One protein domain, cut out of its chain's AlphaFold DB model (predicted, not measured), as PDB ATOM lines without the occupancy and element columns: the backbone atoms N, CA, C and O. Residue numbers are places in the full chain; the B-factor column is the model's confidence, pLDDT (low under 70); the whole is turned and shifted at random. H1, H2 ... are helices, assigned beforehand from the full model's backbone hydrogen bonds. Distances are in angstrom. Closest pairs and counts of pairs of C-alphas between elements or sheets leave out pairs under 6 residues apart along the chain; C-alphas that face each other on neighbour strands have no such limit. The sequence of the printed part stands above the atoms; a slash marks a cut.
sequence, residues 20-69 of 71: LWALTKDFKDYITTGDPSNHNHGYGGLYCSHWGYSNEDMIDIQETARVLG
ATOM      1  N   LEU A  20      88.423 215.680 313.468       76.88
ATOM      2  CA  LEU A  20      87.061 216.221 313.603       76.88
ATOM      3  C   LEU A  20      85.979 215.138 313.456       76.88
ATOM      4  O   LEU A  20      84.946 215.188 314.125       76.88
ATOM      5  N   TRP A  21      86.225 214.133 312.608       76.62
ATOM      6  CA  TRP A  21      85.326 212.986 312.461       76.62
ATOM      7  C   TRP A  21      85.203 212.211 313.769       76.62
ATOM      8  O   TRP A  21      84.094 211.926 314.218       76.62
ATOM      9  N   ALA A  22      86.354 211.891 314.369       75.62
ATOM     10  CA  ALA A  22      86.431 211.165 315.628       75.62
ATOM     11  C   ALA A  22      85.732 211.947 316.747       75.62
ATOM     12  O   ALA A  22      84.834 211.408 317.383       75.62
ATOM     13  N   LEU A  23      86.015 213.248 316.877       79.69
ATOM     14  CA  LEU A  23      85.369 214.109 317.873       79.69
ATOM     15  C   LEU A  23      83.849 214.175 317.713       79.69
ATOM     16  O   LEU A  23      83.109 214.081 318.686       79.69
ATOM     17  N   THR A  24      83.358 214.279 316.479       80.06
ATOM     18  CA  THR A  24      81.909 214.304 316.235       80.06
ATOM     19  C   THR A  24      81.250 212.978 316.628       80.06
ATOM     20  O   THR A  24      80.108 212.948 317.094       80.06
ATOM     21  N   LYS A  25      81.964 211.863 316.443       79.31
ATOM     22  CA  LYS A  25      81.516 210.539 316.880       79.31
ATOM     23  C   LYS A  25      81.538 210.408 318.399       79.31
ATOM     24  O   LYS A  25      80.572 209.855 318.914       79.31
ATOM     25  N   ASP A  26      82.545 210.952 319.071       78.94
ATOM     26  CA  ASP A  26      82.636 210.968 320.533       78.94
ATOM     27  C   ASP A  26      81.504 211.796 321.153       78.94
ATOM     28  O   ASP A  26      80.812 211.322 322.051       78.94
ATOM     29  N   PHE A  27      81.221 212.988 320.612       79.62
ATOM     30  CA  PHE A  27      80.083 213.797 321.061       79.62
ATOM     31  C   PHE A  27      78.754 213.073 320.870       79.62
ATOM     32  O   PHE A  27      77.912 213.075 321.764       79.62
ATOM     33  N   LYS A  28      78.549 212.434 319.711       82.62
ATOM     34  CA  LYS A  28      77.331 211.659 319.456       82.62
ATOM     35  C   LYS A  28      77.177 210.526 320.468       82.62
ATOM     36  O   LYS A  28      76.074 210.321 320.975       82.62
ATOM     37  N   ASP A  29      78.248 209.774 320.705       80.44
ATOM     38  CA  ASP A  29      78.219 208.626 321.602       80.44
ATOM     39  C   ASP A  29      77.941 209.110 323.037       80.44
ATOM     40  O   ASP A  29      76.980 208.632 323.634       80.44
ATOM     41  N   TYR A  30      78.621 210.163 323.507       80.88
ATOM     42  CA  TYR A  30      78.361 210.797 324.807       80.88
ATOM     43  C   TYR A  30      76.918 211.287 324.976       80.88
ATOM     44  O   TYR A  30      76.279 210.979 325.975       80.88
ATOM     45  N   ILE A  31      76.359 211.997 323.990       81.88
ATOM     46  CA  ILE A  31      74.958 212.454 324.038       81.88
ATOM     47  C   ILE A  31      73.988 211.264 324.116       81.88
ATOM     48  O   ILE A  31      72.918 211.370 324.713       81.88
ATOM     49  N   THR A  32      74.336 210.135 323.494       83.25
ATOM     50  CA  THR A  32      73.458 208.959 323.417       83.25
ATOM     51  C   THR A  32      73.535 208.090 324.671       83.25
ATOM     52  O   THR A  32      72.517 207.540 325.086       83.25
ATOM     53  N   THR A  33      74.724 207.925 325.255       81.31
ATOM     54  CA  THR A  33      74.956 206.997 326.374       81.31
ATOM     55  C   THR A  33      75.086 207.695 327.722       81.31
ATOM     56  O   THR A  33      74.877 207.055 328.746       81.31
ATOM     57  N   GLY A  34      75.425 208.986 327.741       75.56
ATOM     58  CA  GLY A  34      75.811 209.724 328.947       75.56
ATOM     59  C   GLY A  34      77.208 209.367 329.469       75.56
ATOM     60  O   GLY A  34      77.684 209.997 330.412       75.56
ATOM     61  N   ASP A  35      77.876 208.390 328.853       70.31
ATOM     62  CA  ASP A  35      79.198 207.928 329.253       70.31
ATOM     63  C   ASP A  35      80.276 208.594 328.386       70.31
ATOM     64  O   ASP A  35      80.166 208.577 327.154       70.31
ATOM     65  N   PRO A  36      81.347 209.148 328.980       63.91
ATOM     66  CA  PRO A  36      82.469 209.679 328.216       63.91
ATOM     67  C   PRO A  36      83.137 208.548 327.426       63.91
ATOM     68  O   PRO A  36      83.770 207.651 327.986       63.91
ATOM     69  N   SER A  37      83.000 208.576 326.100       58.69
ATOM     70  CA  SER A  37      83.658 207.612 325.225       58.69
ATOM     71  C   SER A  37      85.084 208.068 324.928       58.69
ATOM     72  O   SER A  37      85.305 209.061 324.246       58.69
ATOM     73  N   ASN A  38      86.074 207.308 325.386       56.31
ATOM     74  CA  ASN A  38      87.489 207.554 325.092       56.31
ATOM     75  C   ASN A  38      87.887 206.910 323.742       56.31
ATOM     76  O   ASN A  38      88.880 206.185 323.664       56.31
ATOM     77  N   HIS A  39      87.063 207.063 322.698       49.59
ATOM     78  CA  HIS A  39      87.146 206.263 321.470       49.59
ATOM     79  C   HIS A  39      88.463 206.554 320.719       49.59
ATOM     80  O   HIS A  39      88.613 207.558 320.037       49.59
ATOM     81  N   ASN A  40      89.453 205.668 320.878       49.66
ATOM     82  CA  ASN A  40      90.775 205.593 320.226       49.66
ATOM     83  C   ASN A  40      91.711 206.832 320.214       49.66
ATOM     84  O   ASN A  40      92.907 206.636 320.020       49.66
ATOM     85  N   HIS A  41      91.248 208.065 320.447       50.88
ATOM     86  CA  HIS A  41      92.079 209.286 320.486       50.88
ATOM     87  C   HIS A  41      91.912 210.110 321.777       50.88
ATOM     88  O   HIS A  41      92.751 210.964 322.071       50.88
ATOM     89  N   GLY A  42      90.874 209.812 322.565       50.03
ATOM     90  CA  GLY A  42      90.585 210.390 323.876       50.03
ATOM     91  C   GLY A  42      90.465 211.916 323.939       50.03
ATOM     92  O   GLY A  42      90.597 212.620 322.939       50.03
ATOM     93  N   TYR A  43      90.258 212.448 325.149       50.56
ATOM     94  CA  TYR A  43      90.222 213.898 325.429       50.56
ATOM     95  C   TYR A  43      91.433 214.674 324.879       50.56
ATOM     96  O   TYR A  43      91.334 215.872 324.624       50.56
ATOM     97  N   GLY A  44      92.569 214.003 324.655       56.25
ATOM     98  CA  GLY A  44      93.749 214.597 324.024       56.25
ATOM     99  C   GLY A  44      93.496 215.096 322.599       56.25
ATOM    100  O   GLY A  44      94.165 216.031 322.162       56.25
ATOM    101  N   GLY A  45      92.496 214.540 321.904       66.06
ATOM    102  CA  GLY A  45      92.023 215.040 320.617       66.06
ATOM    103  C   GLY A  45      91.585 216.497 320.709       66.06
ATOM    104  O   GLY A  45      92.107 217.307 319.953       66.06
ATOM    105  N   LEU A  46      90.735 216.842 321.687       72.00
ATOM    106  CA  LEU A  46      90.162 218.186 321.889       72.00
ATOM    107  C   LEU A  46      91.207 219.279 322.159       72.00
ATOM    108  O   LEU A  46      91.005 220.429 321.779       72.00
ATOM    109  N   TYR A  47      92.333 218.916 322.770       70.25
ATOM    110  CA  TYR A  47      93.429 219.840 323.075       70.25
ATOM    111  C   TYR A  47      94.581 219.791 322.060       70.25
ATOM    112  O   TYR A  47      95.551 220.538 322.190       70.25
ATOM    113  N   CYS A  48      94.513 218.914 321.056       71.50
ATOM    114  CA  CYS A  48      95.549 218.814 320.036       71.50
ATOM    115  C   CYS A  48      95.491 220.031 319.100       71.50
ATOM    116  O   CYS A  48      94.447 220.353 318.555       71.50
ATOM    117  N   SER A  49      96.626 220.687 318.861       66.56
ATOM    118  CA  SER A  49      96.724 221.853 317.969       66.56
ATOM    119  C   SER A  49      96.907 221.500 316.483       66.56
ATOM    120  O   SER A  49      97.002 222.389 315.643       66.56
ATOM    121  N   HIS A  50      96.969 220.211 316.128       68.25
ATOM    122  CA  HIS A  50      97.322 219.739 314.779       68.25
ATOM    123  C   HIS A  50      96.119 219.240 313.960       68.25
ATOM    124  O   HIS A  50      96.245 218.283 313.196       68.25
ATOM    125  N   TRP A  51      94.933 219.842 314.099       72.88
ATOM    126  CA  TRP A  51      93.745 219.352 313.375       72.88
ATOM    127  C   TRP A  51      93.703 219.774 311.904       72.88
ATOM    128  O   TRP A  51      92.908 219.233 311.134       72.88
ATOM    129  N   GLY A  52      94.536 220.744 311.521       71.94
ATOM    130  CA  GLY A  52      94.463 221.385 310.210       71.94
ATOM    131  C   GLY A  52      93.274 222.342 310.064       71.94
ATOM    132  O   GLY A  52      92.933 222.694 308.940       71.94
ATOM    133  N   TYR A  53      92.653 222.741 311.180       76.44
ATOM    134  CA  TYR A  53      91.637 223.796 311.258       76.44
ATOM    135  C   TYR A  53      92.242 225.074 311.842       76.44
ATOM    136  O   TYR A  53      93.330 225.042 312.424       76.44
ATOM    137  N   SER A  54      91.547 226.200 311.668       84.25
ATOM    138  CA  SER A  54      91.965 227.464 312.271       84.25
ATOM    139  C   SER A  54      91.884 227.392 313.802       84.25
ATOM    140  O   SER A  54      91.135 226.589 314.364       84.25
ATOM    141  N   ASN A  55      92.651 228.236 314.496       83.25
ATOM    142  CA  ASN A  55      92.573 228.318 315.958       83.25
ATOM    143  C   ASN A  55      91.171 228.721 316.434       83.25
ATOM    144  O   ASN A  55      90.723 228.229 317.462       83.25
ATOM    145  N   GLU A  56      90.492 229.581 315.677       86.69
ATOM    146  CA  GLU A  56      89.127 230.039 315.953       86.69
ATOM    147  C   GLU A  56      88.145 228.861 315.918       86.69
ATOM    148  O   GLU A  56      87.478 228.597 316.914       86.69
ATOM    149  N   ASP A  57      88.163 228.062 314.845       84.25
ATOM    150  CA  ASP A  57      87.298 226.878 314.727       84.25
ATOM    151  C   ASP A  57      87.576 225.853 315.838       84.25
ATOM    152  O   ASP A  57      86.661 225.226 316.375       84.25
ATOM    153  N   MET A  58      88.852 225.659 316.196       83.31
ATOM    154  CA  MET A  58      89.228 224.736 317.271       83.31
ATOM    155  C   MET A  58      88.698 225.205 318.634       83.31
ATOM    156  O   MET A  58      88.241 224.373 319.421       83.31
ATOM    157  N   ILE A  59      88.718 226.514 318.906       87.62
ATOM    158  CA  ILE A  59      88.155 227.102 320.131       87.62
ATOM    159  C   ILE A  59      86.632 226.932 320.159       87.62
ATOM    160  O   ILE A  59      86.097 226.479 321.170       87.62
ATOM    161  N   ASP A  60      85.938 227.203 319.052       88.12
ATOM    162  CA  ASP A  60      84.477 227.061 318.971       88.12
ATOM    163  C   ASP A  60      84.019 225.613 319.226       88.12
ATOM    164  O   ASP A  60      83.004 225.357 319.888       88.12
ATOM    165  N   ILE A  61      84.801 224.634 318.762       84.88
ATOM    166  CA  ILE A  61      84.540 223.211 319.011       84.88
ATOM    167  C   ILE A  61      84.765 222.856 320.490       84.88
ATOM    168  O   ILE A  61      83.979 222.094 321.062       84.88
ATOM    169  N   GLN A  62      85.795 223.417 321.132       85.25
ATOM    170  CA  GLN A  62      86.023 223.242 322.572       85.25
ATOM    171  C   GLN A  62      84.901 223.861 323.414       85.25
ATOM    172  O   GLN A  62      84.445 223.237 324.372       85.25
ATOM    173  N   GLU A  63      84.417 225.053 323.054       88.62
ATOM    174  CA  GLU A  63      83.272 225.684 323.723       88.62
ATOM    175  C   GLU A  63      81.999 224.851 323.568       88.62
ATOM    176  O   GLU A  63      81.283 224.608 324.540       88.62
ATOM    177  N   THR A  64      81.758 224.314 322.371       87.06
ATOM    178  CA  THR A  64      80.633 223.400 322.137       87.06
ATOM    179  C   THR A  64      80.709 222.178 323.058       87.06
ATOM    180  O   THR A  64      79.707 221.792 323.658       87.06
ATOM    181  N   ALA A  65      81.898 221.593 323.231       83.25
ATOM    182  CA  ALA A  65      82.100 220.471 324.146       83.25
ATOM    183  C   ALA A  65      81.817 220.834 325.617       83.25
ATOM    184  O   ALA A  65      81.184 220.040 326.315       83.25
ATOM    185  N   ARG A  66      82.210 222.033 326.075       85.19
ATOM    186  CA  ARG A  66      81.892 222.536 327.428       85.19
ATOM    187  C   ARG A  66      80.390 222.703 327.634       85.19
ATOM    188  O   ARG A  66      79.846 222.251 328.636       85.19
ATOM    189  N   VAL A  67      79.697 223.311 326.668       86.62
ATOM    190  CA  VAL A  67      78.237 223.513 326.729       86.62
ATOM    191  C   VAL A  67      77.488 222.179 326.803       86.62
ATOM    192  O   VAL A  67      76.464 222.083 327.477       86.62
ATOM    193  N   LEU A  68      78.001 221.141 326.141       79.94
ATOM    194  CA  LEU A  68      77.419 219.800 326.164       79.94
ATOM    195  C   LEU A  68      77.701 219.021 327.462       79.94
ATOM    196  O   LEU A  68      77.155 217.934 327.623       79.94
ATOM    197  N   GLY A  69      78.543 219.535 328.368       80.31
ATOM    198  CA  GLY A  69      79.026 218.800 329.545       80.31
ATOM    199  C   GLY A  69      80.030 217.693 329.207       80.31
ATOM    200  O   GLY A  69      80.375 216.885 330.065       80.31
TER     201      GLY A  69
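This is residues 20 to 69 of the 71 residues of an uncharacterized protein of Flavobacterium sp. (UniProt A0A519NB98). Two helices of similar length, H1 and H3, run side by side and the same way, nearly parallel and near each other without clearly touching. The stretch between them folds back from the end of H1 to the beginning of H3, and on the way the short helix H2 makes a loose triangle with the other two. The printed part has 50 residues with three named helices in the order H1, H2, H3 and no named strand, and its class is all helix. It is compact, with a radius of gyration of the C-alphas of 10.6 A and spans of 30 by 23 by 14 A.

H1, residues 20 to 33, is close to but not clearly touching H3, residues 55 to 67; their closest C-alphas, those of Phe 27 and Ala 65, are 7.6 A apart. The two run the same way at a shallow tilt of 5 degrees, with centres 14.2 A apart. H2, residues 44 to 47, is close to but not clearly touching H1, the closest C-alphas being those of Leu 23 and Gly 45 at 7.3 A. H2 is also close to but not clearly touching H3, the closest C-alphas being those of Leu 46 and Gln 62 at 6.6 A. In H1 and H3 every O i to N i+4 pair is within hydrogen-bond range; H2 is too short for such a pair, and its one O i to N i+3 pair is within range.

H1 begins at C-alpha 20, (87.061, 216.221, 313.603), and measures 19.9 A from first to last C-alpha. H2 begins at C-alpha 44, (93.749, 214.597, 324.024). H3 measures 18.6 A and ends at C-alpha 67, (78.237, 223.513, 326.729).

The two C-alphas farthest apart, those of Thr 33 and Ser 54, are 30.1 A apart. The printed part has no cut, and both links, of 10 and 7 residues, are short. Mean pLDDT of the printed part is 74.9; residues 36 to 45 and 49 to 50 are under 70.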